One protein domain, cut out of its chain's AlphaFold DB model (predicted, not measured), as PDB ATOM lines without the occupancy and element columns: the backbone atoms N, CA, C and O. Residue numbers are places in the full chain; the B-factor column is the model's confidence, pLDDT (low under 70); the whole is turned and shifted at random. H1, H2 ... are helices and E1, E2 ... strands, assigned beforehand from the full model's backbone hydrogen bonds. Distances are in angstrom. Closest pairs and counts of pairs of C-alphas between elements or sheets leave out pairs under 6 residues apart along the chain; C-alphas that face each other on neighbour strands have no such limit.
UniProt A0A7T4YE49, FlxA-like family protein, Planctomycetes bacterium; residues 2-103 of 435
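This is residues 2 to 103 of the 435 residues of the protein "FlxA-like family protein" of Planctomycetes bacterium (UniProt A0A7T4YE49). A long two-helix stalk ends in a small, mostly looped head: H1 and the shorter H2 run side by side in opposite directions, and the head holds the hairpin E1 and E2 and residues 43 to 71. Residues 2 to 8 of H1 stick out at the far end. The printed part has 102 residues, with H1, E1, E2, H2, H3 in order, mostly helix, and one antiparallel sheet. It is an extended rod, 74 by 23 by 18 A, radius of gyration of the C-alphas 23.0 A.

H1, residues 2 to 31, touches H2, residues 81 to 94, opposite ways at a shallow tilt of 8 degrees; their closest C-alphas, Ala 27 and Ala 84, are 4.6 A apart. H3, residues 96 to 102, is close to H1 but not clearly touching, closest C-alphas Leu 13 and Val 98, 7.4 A. In hairpin E1, residues 40 to 42, and E2, residues 72 to 74, N 41 and O 73 are within hydrogen-bond range, 2.8 A. Every O i to N i+4 pair in H1, H2 and H3 is within range.

H1 runs 44.3 A from C-alpha 2 at (-37.773, 2.125, -1.215); H2 runs 20.0 A; H3 ends at C-alpha 102, (-47.781, -0.604, 13.898).

The farthest C-alphas, Ser 2 and Pro 53, are 74.7 A apart. The printed part has no cut; the link E1 to E2 is long, 29 residues. Residues 2 to 6 have pLDDT under 70.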
ATOM      1  N   SER A   2     -36.563   2.478  -1.986       41.12
ATOM      2  CA  SER A   2     -37.773   2.125  -1.215       41.12
ATOM      3  C   SER A   2     -38.249   0.667  -1.370       41.12
ATOM      4  O   SER A   2     -38.874   0.128  -0.464       41.12
ATOM      5  N   SER A   3     -37.923  -0.012  -2.478       49.25
ATOM      6  CA  SER A   3     -38.324  -1.412  -2.701       49.25
ATOM      7  C   SER A   3     -37.581  -2.422  -1.818       49.25
ATOM      8  O   SER A   3     -38.174  -3.424  -1.428       49.25
ATOM      9  N   ILE A   4     -36.319  -2.158  -1.461       52.50
ATOM     10  CA  ILE A   4     -35.510  -3.071  -0.636       52.50
ATOM     11  C   ILE A   4     -36.004  -3.047   0.815       52.50
ATOM     12  O   ILE A   4     -36.163  -4.100   1.429       52.50
ATOM     13  N   PHE A   5     -36.346  -1.862   1.332       53.12
ATOM     14  CA  PHE A   5     -36.890  -1.722   2.682       53.12
ATOM     15  C   PHE A   5     -38.231  -2.439   2.843       53.12
ATOM     16  O   PHE A   5     -38.388  -3.222   3.780       53.12
ATOM     17  N   ASN A   6     -39.148  -2.297   1.881       60.34
ATOM     18  CA  ASN A   6     -40.422  -3.018   1.918       60.34
ATOM     19  C   ASN A   6     -40.238  -4.544   1.910       60.34
ATOM     20  O   ASN A   6     -40.974  -5.258   2.588       60.34
ATOM     21  N   GLN A   7     -39.223  -5.047   1.202       71.19
ATOM     22  CA  GLN A   7     -38.945  -6.480   1.136       71.19
ATOM     23  C   GLN A   7     -38.355  -7.022   2.449       71.19
ATOM     24  O   GLN A   7     -38.724  -8.115   2.884       71.19
ATOM     25  N   THR A   8     -37.504  -6.245   3.132       74.94
ATOM     26  CA  THR A   8     -36.973  -6.625   4.456       74.94
ATOM     27  C   THR A   8     -38.056  -6.665   5.536       74.94
ATOM     28  O   THR A   8     -38.047  -7.570   6.370       74.94
ATOM     29  N   SER A   9     -39.042  -5.764   5.469       80.31
ATOM     30  CA  SER A   9     -40.185  -5.736   6.390       80.31
ATOM     31  C   SER A   9     -40.995  -7.031   6.333       80.31
ATOM     32  O   SER A   9     -41.324  -7.607   7.368       80.31
ATOM     33  N   SER A  10     -41.279  -7.536   5.128       85.81
ATOM     34  CA  SER A  10     -42.056  -8.769   4.951       85.81
ATOM     35  C   SER A  10     -41.326 -10.004   5.480       85.81
ATOM     36  O   SER A  10     -41.946 -10.856   6.113       85.81
ATOM     37  N   ILE A  11     -40.009 -10.094   5.262       89.69
ATOM     38  CA  ILE A  11     -39.201 -11.219   5.755       89.69
ATOM     39  C   ILE A  11     -39.152 -11.210   7.286       89.69
ATOM     40  O   ILE A  11     -39.366 -12.250   7.909       89.69
ATOM     41  N   LEU A  12     -38.931 -10.047   7.905       88.81
ATOM     42  CA  LEU A  12     -38.910  -9.918   9.366       88.81
ATOM     43  C   LEU A  12     -40.270 -10.253   9.994       88.81
ATOM     44  O   LEU A  12     -40.316 -10.939  11.015       88.81
ATOM     45  N   LEU A  13     -41.378  -9.838   9.373       91.06
ATOM     46  CA  LEU A  13     -42.725 -10.213   9.814       91.06
ATOM     47  C   LEU A  13     -42.954 -11.726   9.732       91.06
ATOM     48  O   LEU A  13     -43.484 -12.315  10.671       91.06
ATOM     49  N   LEU A  14     -42.514 -12.366   8.645       94.06
ATOM     50  CA  LEU A  14     -42.630 -13.813   8.476       94.06
ATOM     51  C   LEU A  14     -41.792 -14.571   9.517       94.06
ATOM     52  O   LEU A  14     -42.282 -15.530  10.112       94.06
ATOM     53  N   ILE A  15     -40.566 -14.118   9.796       94.88
ATOM     54  CA  ILE A  15     -39.713 -14.692  10.848       94.88
ATOM     55  C   ILE A  15     -40.383 -14.556  12.222       94.88
ATOM     56  O   ILE A  15     -40.485 -15.547  12.947       94.88
ATOM     57  N   ASN A  16     -40.892 -13.369  12.569       94.06
ATOM     58  CA  ASN A  16     -41.604 -13.152  13.832       94.06
ATOM     59  C   ASN A  16     -42.853 -14.038  13.948       94.06
ATOM     60  O   ASN A  16     -43.093 -14.621  15.005       94.06
ATOM     61  N   LEU A  17     -43.611 -14.214  12.859       95.69
ATOM     62  CA  LEU A  17     -44.775 -15.100  12.828       95.69
ATOM     63  C   LEU A  17     -44.386 -16.564  13.085       95.69
ATOM     64  O   LEU A  17     -45.048 -17.244  13.867       95.69
ATOM     65  N   ILE A  18     -43.303 -17.050  12.473       97.00
ATOM     66  CA  ILE A  18     -42.802 -18.414  12.704       97.00
ATOM     67  C   ILE A  18     -42.376 -18.595  14.166       97.00
ATOM     68  O   ILE A  18     -42.735 -19.599  14.785       97.00
ATOM     69  N   ILE A  19     -41.650 -17.628  14.736       97.12
ATOM     70  CA  ILE A  19     -41.218 -17.657  16.142       97.12
ATOM     71  C   ILE A  19     -42.431 -17.682  17.082       97.12
ATOM     72  O   ILE A  19     -42.483 -18.496  18.006       97.12
ATOM     73  N   PHE A  20     -43.436 -16.845  16.818       97.50
ATOM     74  CA  PHE A  20     -44.683 -16.823  17.576       97.50
ATOM     75  C   PHE A  20     -45.398 -18.180  17.533       97.50
ATOM     76  O   PHE A  20     -45.706 -18.759  18.578       97.50
ATOM     77  N   LEU A  21     -45.609 -18.731  16.332       97.56
ATOM     78  CA  LEU A  21     -46.264 -20.029  16.139       97.56
ATOM     79  C   LEU A  21     -45.497 -21.168  16.824       97.56
ATOM     80  O   LEU A  21     -46.117 -22.058  17.411       97.56
ATOM     81  N   LEU A  22     -44.163 -21.122  16.809       98.06
ATOM     82  CA  LEU A  22     -43.318 -22.077  17.517       98.06
ATOM     83  C   LEU A  22     -43.556 -22.026  19.034       98.06
ATOM     84  O   LEU A  22     -43.769 -23.072  19.652       98.06
ATOM     85  N   PHE A  23     -43.567 -20.838  19.645       98.25
ATOM     86  CA  PHE A  23     -43.828 -20.707  21.082       98.25
ATOM     87  C   PHE A  23     -45.257 -21.106  21.461       98.25
ATOM     88  O   PHE A  23     -45.444 -21.788  22.471       98.25
ATOM     89  N   VAL A  24     -46.254 -20.781  20.632       97.69
ATOM     90  CA  VAL A  24     -47.641 -21.244  20.817       97.69
ATOM     91  C   VAL A  24     -47.714 -22.772  20.761       97.69
ATOM     92  O   VAL A  24     -48.313 -23.395  21.639       97.69
ATOM     93  N   TYR A  25     -47.052 -23.402  19.787       97.75
ATOM     94  CA  TYR A  25     -46.977 -24.860  19.689       97.75
ATOM     95  C   TYR A  25     -46.337 -25.489  20.938       97.75
ATOM     96  O   TYR A  25     -46.874 -26.451  21.497       97.75
ATOM     97  N   LEU A  26     -45.222 -24.933  21.426       96.69
ATOM     98  CA  LEU A  26     -44.552 -25.403  22.644       96.69
ATOM     99  C   LEU A  26     -45.421 -25.213  23.898       96.69
ATOM    100  O   LEU A  26     -45.474 -26.110  24.747       96.69
ATOM    101  N   ALA A  27     -46.152 -24.100  23.994       96.69
ATOM    102  CA  ALA A  27     -47.110 -23.851  25.064       96.69
ATOM    103  C   ALA A  27     -48.235 -24.900  25.047       96.69
ATOM    104  O   ALA A  27     -48.456 -25.572  26.059       96.69
ATOM    105  N   ILE A  28     -48.862 -25.151  23.893       96.19
ATOM    106  CA  ILE A  28     -49.899 -26.187  23.735       96.19
ATOM    107  C   ILE A  28     -49.350 -27.566  24.126       96.19
ATOM    108  O   ILE A  28     -49.975 -28.294  24.904       96.19
ATOM    109  N   ARG A  29     -48.145 -27.916  23.662       95.69
ATOM    110  CA  ARG A  29     -47.493 -29.191  23.993       95.69
ATOM    111  C   ARG A  29     -47.218 -29.334  25.491       95.69
ATOM    112  O   ARG A  29     -47.346 -30.428  26.037       95.69
ATOM    113  N   SER A  30     -46.867 -28.250  26.178       94.81
ATOM    114  CA  SER A  30     -46.630 -28.273  27.627       94.81
ATOM    115  C   SER A  30     -47.916 -28.458  28.450       94.81
ATOM    116  O   SER A  30     -47.889 -29.120  29.492       94.81
ATOM    117  N   ILE A  31     -49.058 -27.969  27.947       95.12
ATOM    118  CA  ILE A  31     -50.385 -28.163  28.556       95.12
ATOM    119  C   ILE A  31     -50.840 -29.625  28.431       95.12
ATOM    120  O   ILE A  31     -51.449 -30.161  29.361       95.12
ATOM    121  N   GLN A  32     -50.488 -30.306  27.334       93.44
ATOM    122  CA  GLN A  32     -50.793 -31.733  27.125       93.44
ATOM    123  C   GLN A  32     -50.085 -32.672  28.125       93.44
ATOM    124  O   GLN A  32     -50.462 -33.845  28.250       93.44
ATOM    125  N   GLY A  33     -49.098 -32.153  28.865       91.69
ATOM    126  CA  GLY A  33     -48.348 -32.870  29.893       91.69
ATOM    127  C   GLY A  33     -47.351 -33.880  29.321       91.69
ATOM    128  O   GLY A  33     -47.530 -34.431  28.233       91.69
ATOM    129  N   LYS A  34     -46.280 -34.147  30.075       93.19
ATOM    130  CA  LYS A  34     -45.313 -35.204  29.743       93.19
ATOM    131  C   LYS A  34     -45.774 -36.512  30.394       93.19
ATOM    132  O   LYS A  34     -46.194 -36.487  31.554       93.19
ATOM    133  N   ARG A  35     -45.700 -37.631  29.662       94.12
ATOM    134  CA  ARG A  35     -45.809 -38.969  30.268       94.12
ATOM    135  C   ARG A  35     -44.648 -39.148  31.246       94.12
ATOM    136  O   ARG A  35     -43.502 -38.901  30.867       94.12
ATOM    137  N   VAL A  36     -44.962 -39.452  32.499       94.94
ATOM    138  CA  VAL A  36     -43.963 -39.658  33.561       94.94
ATOM    139  C   VAL A  36     -43.623 -41.135  33.705       94.94
ATOM    140  O   VAL A  36     -42.478 -41.462  33.990       94.94
ATOM    141  N   ASP A  37     -44.598 -41.997  33.445       95.06
ATOM    142  CA  ASP A  37     -44.489 -43.449  33.464       95.06
ATOM    143  C   ASP A  37     -45.295 -44.038  32.291       95.06
ATOM    144  O   ASP A  37     -46.038 -43.319  31.610       95.06
ATOM    145  N   ASP A  38     -45.127 -45.339  32.056       96.12
ATOM    146  CA  ASP A  38     -45.873 -46.120  31.062       96.12
ATOM    147  C   ASP A  38     -46.788 -47.157  31.740       96.12
ATOM    148  O   ASP A  38     -47.108 -48.204  31.175       96.12
ATOM    149  N   HIS A  39     -47.227 -46.870  32.969       96.50
ATOM    150  CA  HIS A  39     -48.071 -47.783  33.733       96.50
ATOM    151  C   HIS A  39     -49.498 -47.827  33.148       96.50
ATOM    152  O   HIS A  39     -50.060 -46.778  32.804       96.50
ATOM    153  N   PRO A  40     -50.117 -49.011  33.002       96.75
ATOM    154  CA  PRO A  40     -51.519 -49.122  32.628       96.75
ATOM    155  C   PRO A  40     -52.414 -48.655  33.782       96.75
ATOM    156  O   PRO A  40     -52.423 -49.241  34.855       96.75
ATOM    157  N   LEU A  41     -53.210 -47.615  33.550       97.00
ATOM    158  CA  LEU A  41     -54.115 -47.035  34.542       97.00
ATOM    159  C   LEU A  41     -55.570 -47.224  34.109       97.00
ATOM    160  O   LEU A  41     -55.911 -47.022  32.938       97.00
ATOM    161  N   CYS A  42     -56.470 -47.507  35.050       97.00
ATOM    162  CA  CYS A  42     -57.907 -47.483  34.779       97.00
ATOM    163  C   CYS A  42     -58.341 -46.069  34.351       97.00
ATOM    164  O   CYS A  42     -58.137 -45.089  35.072       97.00
ATOM    165  N   ARG A  43     -58.976 -45.919  33.181       96.25
ATOM    166  CA  ARG A  43     -59.350 -44.591  32.658       96.25
ATOM    167  C   ARG A  43     -60.382 -43.868  33.530       96.25
ATOM    168  O   ARG A  43     -60.355 -42.637  33.547       96.25
ATOM    169  N   LYS A  44     -61.239 -44.621  34.241       96.62
ATOM    170  CA  LYS A  44     -62.307 -44.106  35.117       96.62
ATOM    171  C   LYS A  44     -61.768 -43.608  36.463       96.62
ATOM    172  O   LYS A  44     -61.949 -42.437  36.766       96.62
ATOM    173  N   CYS A  45     -61.104 -44.466  37.245       96.25
ATOM    174  CA  CYS A  45     -60.657 -44.127  38.607       96.25
ATOM    175  C   CYS A  45     -59.154 -43.833  38.751       96.25
ATOM    176  O   CYS A  45     -58.733 -43.436  39.827       96.25
ATOM    177  N   LYS A  46     -58.342 -44.001  37.695       96.00
ATOM    178  CA  LYS A  46     -56.874 -43.816  37.701       96.00
ATOM    179  C   LYS A  46     -56.077 -44.803  38.563       96.00
ATOM    180  O   LYS A  46     -54.896 -44.571  38.780       96.00
ATOM    181  N   TYR A  47     -56.683 -45.913  38.984       96.19
ATOM    182  CA  TYR A  47     -55.967 -46.990  39.668       96.19
ATOM    183  C   TYR A  47     -54.893 -47.620  38.768       96.19
ATOM    184  O   TYR A  47     -55.160 -47.858  37.586       96.19
ATOM    185  N   ASP A  48     -53.707 -47.870  39.330       97.19
ATOM    186  CA  ASP A  48     -52.576 -48.508  38.650       97.19
ATOM    187  C   ASP A  48     -52.803 -50.022  38.552       97.19
ATOM    188  O   ASP A  48     -53.013 -50.698  39.555       97.19
ATOM    189  N   LEU A  49     -52.812 -50.552  37.328       96.56
ATOM    190  CA  LEU A  49     -53.057 -51.967  37.046       96.56
ATOM    191  C   LEU A  49     -51.772 -52.801  37.102       96.56
ATOM    192  O   LEU A  49     -51.823 -54.017  36.884       96.56
ATOM    193  N   ILE A  50     -50.620 -52.192  37.392       96.38
ATOM    194  CA  ILE A  50     -49.394 -52.946  37.651       96.38
ATOM    195  C   ILE A  50     -49.591 -53.881  38.842       96.38
ATOM    196  O   ILE A  50     -50.109 -53.505  39.888       96.38
ATOM    197  N   GLY A  51     -49.181 -55.137  38.659       94.38
ATOM    198  CA  GLY A  51     -49.353 -56.197  39.652       94.38
ATOM    199  C   GLY A  51     -50.713 -56.901  39.606       94.38
ATOM    200  O   GLY A  51     -50.875 -57.909  40.288       94.38
ATOM    201  N   THR A  52     -51.669 -56.448  38.784       93.19
ATOM    202  CA  THR A  52     -52.917 -57.197  38.552       93.19
ATOM    203  C   THR A  52     -52.740 -58.259  37.450       93.19
ATOM    204  O   THR A  52     -51.984 -58.025  36.499       93.19
ATOM    205  N   PRO A  53     -53.396 -59.435  37.547       92.62
ATOM    206  CA  PRO A  53     -53.277 -60.491  36.542       92.62
ATOM    207  C   PRO A  53     -53.718 -60.010  35.155       92.62
ATOM    208  O   PRO A  53     -54.769 -59.382  35.011       92.62
ATOM    209  N   THR A  54     -52.932 -60.329  34.126       93.19
ATOM    210  CA  THR A  54     -53.300 -60.089  32.725       93.19
ATOM    211  C   THR A  54     -53.954 -61.343  32.127       93.19
ATOM    212  O   THR A  54     -53.508 -62.448  32.436       93.19
ATOM    213  N   PRO A  55     -54.992 -61.212  31.274       93.19
ATOM    214  CA  PRO A  55     -55.619 -59.974  30.790       93.19
ATOM    215  C   PRO A  55     -56.535 -59.298  31.827       93.19
ATOM    216  O   PRO A  55     -57.235 -59.959  32.589       93.19
ATOM    217  N   TYR A  56     -56.577 -57.962  31.815       92.81
ATOM    218  CA  TYR A  56     -57.402 -57.178  32.739       92.81
ATOM    219  C   TYR A  56     -58.893 -57.266  32.371       92.81
ATOM    220  O   TYR A  56     -59.314 -56.751  31.335       92.81
ATOM    221  N   SER A  57     -59.713 -57.887  33.218       95.81
ATOM    222  CA  SER A  57     -61.167 -57.995  33.005       95.81
ATOM    223  C   SER A  57     -61.942 -56.854  33.677       95.81
ATOM    224  O   SER A  57     -62.750 -56.187  33.024       95.81
ATOM    225  N   PHE A  58     -61.647 -56.571  34.949       97.00
ATOM    226  CA  PHE A  58     -62.286 -55.527  35.754       97.00
ATOM    227  C   PHE A  58     -61.260 -54.770  36.603       97.00
ATOM    228  O   PHE A  58     -60.266 -55.333  37.052       97.00
ATOM    229  N   CYS A  59     -61.506 -53.482  36.836       97.00
ATOM    230  CA  CYS A  59     -60.724 -52.685  37.776       97.00
ATOM    231  C   CYS A  59     -61.034 -53.115  39.218       97.00
ATOM    232  O   CYS A  59     -62.191 -53.038  39.624       97.00
ATOM    233  N   SER A  60     -60.016 -53.474  40.003       96.25
ATOM    234  CA  SER A  60     -60.162 -53.880  41.414       96.25
ATOM    235  C   SER A  60     -60.761 -52.789  42.310       96.25
ATOM    236  O   SER A  60     -61.505 -53.101  43.227       96.25
ATOM    237  N   GLU A  61     -60.480 -51.516  42.014       97.12
ATOM    238  CA  GLU A  61     -61.019 -50.360  42.751       97.12
ATOM    239  C   GLU A  61     -62.487 -50.037  42.414       97.12
ATOM    240  O   GLU A  61     -63.357 -50.039  43.276       97.12
ATOM    241  N   CYS A  62     -62.795 -49.738  41.146       96.88
ATOM    242  CA  CYS A  62     -64.106 -49.186  40.764       96.88
ATOM    243  C   CYS A  62     -65.045 -50.177  40.059       96.88
ATOM    244  O   CYS A  62     -66.106 -49.766  39.581       96.88
ATOM    245  N   GLY A  63     -64.622 -51.435  39.888       97.12
ATOM    246  CA  GLY A  63     -65.376 -52.481  39.188       97.12
ATOM    247  C   GLY A  63     -65.578 -52.251  37.683       97.12
ATOM    248  O   GLY A  63     -66.309 -52.993  37.034       97.12
ATOM    249  N   TYR A  64     -64.973 -51.214  37.095       97.19
ATOM    250  CA  TYR A  64     -65.176 -50.875  35.683       97.19
ATOM    251  C   TYR A  64     -64.566 -51.933  34.752       97.19
ATOM    252  O   TYR A  64     -63.446 -52.382  34.989       97.19
ATOM    253  N   SER A  65     -65.279 -52.308  33.684       97.12
ATOM    254  CA  SER A  65     -64.800 -53.301  32.712       97.12
ATOM    255  C   SER A  65     -63.604 -52.772  31.914       97.12
ATOM    256  O   SER A  65     -63.681 -51.711  31.291       97.12
ATOM    257  N   LEU A  66     -62.508 -53.532  31.895       97.06
ATOM    258  CA  LEU A  66     -61.251 -53.190  31.216       97.06
ATOM    259  C   LEU A  66     -61.040 -53.969  29.910       97.06
ATOM    260  O   LEU A  66     -59.964 -53.909  29.323       97.06
ATOM    261  N   MET A  67     -62.083 -54.637  29.407       95.19
ATOM    262  CA  MET A  67     -61.994 -55.505  28.224       95.19
ATOM    263  C   MET A  67     -61.621 -54.783  26.920       95.19
ATOM    264  O   MET A  67     -61.185 -55.429  25.972       95.19
ATOM    265  N   THR A  68     -61.771 -53.455  26.848       94.81
ATOM    266  CA  THR A  68     -61.338 -52.675  25.679       94.81
ATOM    267  C   THR A  68     -60.129 -51.809  26.017       94.81
ATOM    268  O   THR A  68     -60.099 -51.134  27.047       94.81
ATOM    269  N   SER A  69     -59.160 -51.736  25.101       93.06
ATOM    270  CA  SER A  69     -57.971 -50.878  25.246       93.06
ATOM    271  C   SER A  69     -58.317 -49.397  25.446       93.06
ATOM    272  O   SER A  69     -57.543 -48.655  26.042       93.06
ATOM    273  N   LYS A  70     -59.512 -48.955  25.027       95.62
ATOM    274  CA  LYS A  70     -60.020 -47.593  25.255       95.62
ATOM    275  C   LYS A  70     -60.265 -47.278  26.737       95.62
ATOM    276  O   LYS A  70     -60.261 -46.095  27.093       95.62
ATOM    277  N   HIS A  71     -60.476 -48.294  27.578       96.31
ATOM    278  CA  HIS A  71     -60.695 -48.166  29.025       96.31
ATOM    279  C   HIS A  71     -59.395 -48.158  29.840       96.31
ATOM    280  O   HIS A  71     -59.427 -47.848  31.032       96.31
ATOM    281  N   ILE A  72     -58.260 -48.429  29.194       96.12
ATOM    282  CA  ILE A  72     -56.932 -48.393  29.803       96.12
ATOM    283  C   ILE A  72     -56.204 -47.147  29.288       96.12
ATOM    284  O   ILE A  72     -56.121 -46.890  28.089       96.12
ATOM    285  N   SER A  73     -55.702 -46.329  30.205       95.81
ATOM    286  CA  SER A  73     -54.847 -45.185  29.897       95.81
ATOM    287  C   SER A  73     -53.400 -45.584  30.143       95.81
ATOM    288  O   SER A  73     -53.074 -45.979  31.253       95.81
ATOM    289  N   ILE A  74     -52.529 -45.448  29.144       95.69
ATOM    290  CA  ILE A  74     -51.093 -45.715  29.319       95.69
ATOM    291  C   ILE A  74     -50.401 -44.448  29.826       95.69
ATOM    292  O   ILE A  74     -50.330 -43.437  29.102       95.69
ATOM    293  N   GLY A  75     -49.897 -44.547  31.052       93.62
ATOM    294  CA  GLY A  75     -49.047 -43.574  31.711       93.62
ATOM    295  C   GLY A  75     -49.784 -42.437  32.418       93.62
ATOM    296  O   GLY A  75     -50.796 -41.911  31.933       93.62
ATOM    297  N   ASN A  76     -49.221 -41.985  33.534       92.25
ATOM    298  CA  ASN A  76     -49.562 -40.736  34.189       92.25
ATOM    299  C   ASN A  76     -49.020 -39.556  33.383       92.25
ATOM    300  O   ASN A  76     -47.859 -39.513  32.960       92.25
ATOM    301  N   ARG A  77     -49.861 -38.537  33.199       92.81
ATOM    302  CA  ARG A  77     -49.466 -37.268  32.576       92.81
ATOM    303  C   ARG A  77     -49.341 -36.203  33.647       92.81
ATOM    304  O   ARG A  77     -50.344 -35.764  34.207       92.81
ATOM    305  N   LYS A  78     -48.119 -35.731  33.890       94.06
ATOM    306  CA  LYS A  78     -47.892 -34.584  34.772       94.06
ATOM    307  C   LYS A  78     -47.970 -33.308  33.944       94.06
ATOM    308  O   LYS A  78     -47.142 -33.076  33.057       94.06
ATOM    309  N   LYS A  79     -48.983 -32.483  34.221       92.94
ATOM    310  CA  LYS A  79     -49.074 -31.130  33.662       92.94
ATOM    311  C   LYS A  79     -47.884 -30.315  34.169       92.94
ATOM    312  O   LYS A  79     -47.518 -30.407  35.339       92.94
ATOM    313  N   GLN A  80     -47.276 -29.528  33.286       94.88
ATOM    314  CA  GLN A  80     -46.157 -28.646  33.624       94.88
ATOM    315  C   GLN A  80     -46.586 -27.188  33.410       94.88
ATOM    316  O   GLN A  80     -46.124 -26.555  32.462       94.88
ATOM    317  N   PRO A  81     -47.491 -26.649  34.256       94.44
ATOM    318  CA  PRO A  81     -48.110 -25.341  34.027       94.44
ATOM    319  C   PRO A  81     -47.083 -24.205  33.970       94.44
ATOM    320  O   PRO A  81     -47.253 -23.273  33.192       94.44
ATOM    321  N   TYR A  82     -45.972 -24.317  34.709       96.94
ATOM    322  CA  TYR A  82     -44.896 -23.326  34.656       96.94
ATOM    323  C   TYR A  82     -44.256 -23.225  33.261       96.94
ATOM    324  O   TYR A  82     -43.958 -22.127  32.807       96.94
ATOM    325  N   ARG A  83     -44.087 -24.345  32.535       96.56
ATOM    326  CA  ARG A  83     -43.538 -24.320  31.167       96.56
ATOM    327  C   ARG A  83     -44.510 -23.674  30.194       96.56
ATOM    328  O   ARG A  83     -44.078 -22.909  29.340       96.56
ATOM    329  N   ALA A  84     -45.804 -23.950  30.357       96.19
ATOM    330  CA  ALA A  84     -46.845 -23.297  29.573       96.19
ATOM    331  C   ALA A  84     -46.798 -21.782  29.777       96.19
ATOM    332  O   ALA A  84     -46.751 -21.049  28.801       96.19
ATOM    333  N   ALA A  85     -46.717 -21.325  31.030       97.12
ATOM    334  CA  ALA A  85     -46.613 -19.905  31.348       97.12
ATOM    335  C   ALA A  85     -45.377 -19.252  30.707       97.12
ATOM    336  O   ALA A  85     -45.504 -18.205  30.081       97.12
ATOM    337  N   VAL A  86     -44.205 -19.894  30.791       97.88
ATOM    338  CA  VAL A  86     -42.962 -19.383  30.188       97.88
ATOM    339  C   VAL A  86     -43.068 -19.290  28.662       97.88
ATOM    340  O   VAL A  86     -42.750 -18.250  28.094       97.88
ATOM    341  N   PHE A  87     -43.546 -20.335  27.978       97.75
ATOM    342  CA  PHE A  87     -43.686 -20.293  26.517       97.75
ATOM    343  C   PHE A  87     -44.759 -19.305  26.056       97.75
ATOM    344  O   PHE A  87     -44.542 -18.601  25.075       97.75
ATOM    345  N   THR A  88     -45.876 -19.192  26.776       97.81
ATOM    346  CA  THR A  88     -46.896 -18.172  26.500       97.81
ATOM    347  C   THR A  88     -46.337 -16.764  26.687       97.81
ATOM    348  O   THR A  88     -46.584 -15.898  25.854       97.81
ATOM    349  N   PHE A  89     -45.537 -16.532  27.732       97.81
ATOM    350  CA  PHE A  89     -44.859 -15.254  27.936       97.81
ATOM    351  C   PHE A  89     -43.939 -14.910  26.757       97.81
ATOM    352  O   PHE A  89     -44.034 -13.811  26.218       97.81
ATOM    353  N   PHE A  90     -43.117 -15.856  26.290       97.94
ATOM    354  CA  PHE A  90     -42.263 -15.638  25.116       97.94
ATOM    355  C   PHE A  90     -43.050 -15.456  23.813       97.94
ATOM    356  O   PHE A  90     -42.651 -14.646  22.980       97.94
ATOM    357  N   ALA A  91     -44.185 -16.142  23.649       97.69
ATOM    358  CA  ALA A  91     -45.083 -15.907  22.521       97.69
ATOM    359  C   ALA A  91     -45.591 -14.456  22.527       97.69
ATOM    360  O   ALA A  91     -45.476 -13.765  21.520       97.69
ATOM    361  N   ILE A  92     -46.066 -13.950  23.668       96.94
ATOM    362  CA  ILE A  92     -46.513 -12.553  23.794       96.94
ATOM    363  C   ILE A  92     -45.348 -11.586  23.542       96.94
ATOM    364  O   ILE A  92     -45.493 -10.631  22.783       96.94
ATOM    365  N   LEU A  93     -44.174 -11.859  24.115       96.62
ATOM    366  CA  LEU A  93     -42.983 -11.027  23.944       96.62
ATOM    367  C   LEU A  93     -42.541 -10.937  22.474       96.62
ATOM    368  O   LEU A  93     -42.117  -9.875  22.024       96.62
ATOM    369  N   SER A  94     -42.694 -12.020  21.705       95.75
ATOM    370  CA  SER A  94     -42.368 -12.050  20.272       95.75
ATOM    371  C   SER A  94     -43.267 -11.157  19.407       95.75
ATOM    372  O   SER A  94     -42.892 -10.823  18.287       95.75
ATOM    373  N   LEU A  95     -44.422 -10.720  19.926       94.75
ATOM    374  CA  LEU A  95     -45.313  -9.785  19.233       94.75
ATOM    375  C   LEU A  95     -44.914  -8.316  19.431       94.75
ATOM    376  O   LEU A  95     -45.384  -7.462  18.679       94.75
ATOM    377  N   LEU A  96     -44.031  -8.002  20.393       92.88
ATOM    378  CA  LEU A  96     -43.624  -6.621  20.673       92.88
ATOM    379  C   LEU A  96     -43.101  -5.870  19.434       92.88
ATOM    380  O   LEU A  96     -43.582  -4.761  19.195       92.88
ATOM    381  N   PRO A  97     -42.205  -6.431  18.595       87.62
ATOM    382  CA  PRO A  97     -41.703  -5.718  17.419       87.62
ATOM    383  C   PRO A  97     -42.815  -5.319  16.443       87.62
ATOM    384  O   PRO A  97     -42.789  -4.221  15.896       87.62
ATOM    385  N   VAL A  98     -43.822  -6.183  16.272       88.38
ATOM    386  CA  VAL A  98     -44.972  -5.929  15.392       88.38
ATOM    387  C   VAL A  98     -45.827  -4.794  15.948       88.38
ATOM    388  O   VAL A  98     -46.202  -3.890  15.206       88.38
ATOM    389  N   THR A  99     -46.087  -4.796  17.261       87.19
ATOM    390  CA  THR A  99     -46.843  -3.705  17.900       87.19
ATOM    391  C   THR A  99     -46.124  -2.364  17.779       87.19
ATOM    392  O   THR A  99     -46.750  -1.377  17.404       87.19
ATOM    393  N   VAL A 100     -44.805  -2.338  17.992       85.69
ATOM    394  CA  VAL A 100     -43.991  -1.122  17.864       85.69
ATOM    395  C   VAL A 100     -43.974  -0.616  16.422       85.69
ATOM    396  O   VAL A 100     -44.083   0.583  16.217       85.69
ATOM    397  N   GLN A 101     -43.909  -1.505  15.425       82.25
ATOM    398  CA  GLN A 101     -43.958  -1.118  14.010       82.25
ATOM    399  C   GLN A 101     -45.335  -0.583  13.582       82.25
ATOM    400  O   GLN A 101     -45.415   0.248  12.683       82.25
ATOM    401  N   SER A 102     -46.418  -1.069  14.195       82.94
ATOM    402  CA  SER A 102     -47.781  -0.604  13.898       82.94
ATOM    403  C   SER A 102     -48.129   0.735  14.548       82.94
ATOM    404  O   SER A 102     -49.063   1.410  14.120       82.94
ATOM    405  N   MET A 103     -47.397   1.111  15.594       86.19
ATOM    406  CA  MET A 103     -47.526   2.412  16.219       86.19
ATOM    407  C   MET A 103     -46.705   3.414  15.406       86.19
ATOM    408  O   MET A 103     -45.519   3.191  15.184       86.19
TER     409      MET A 103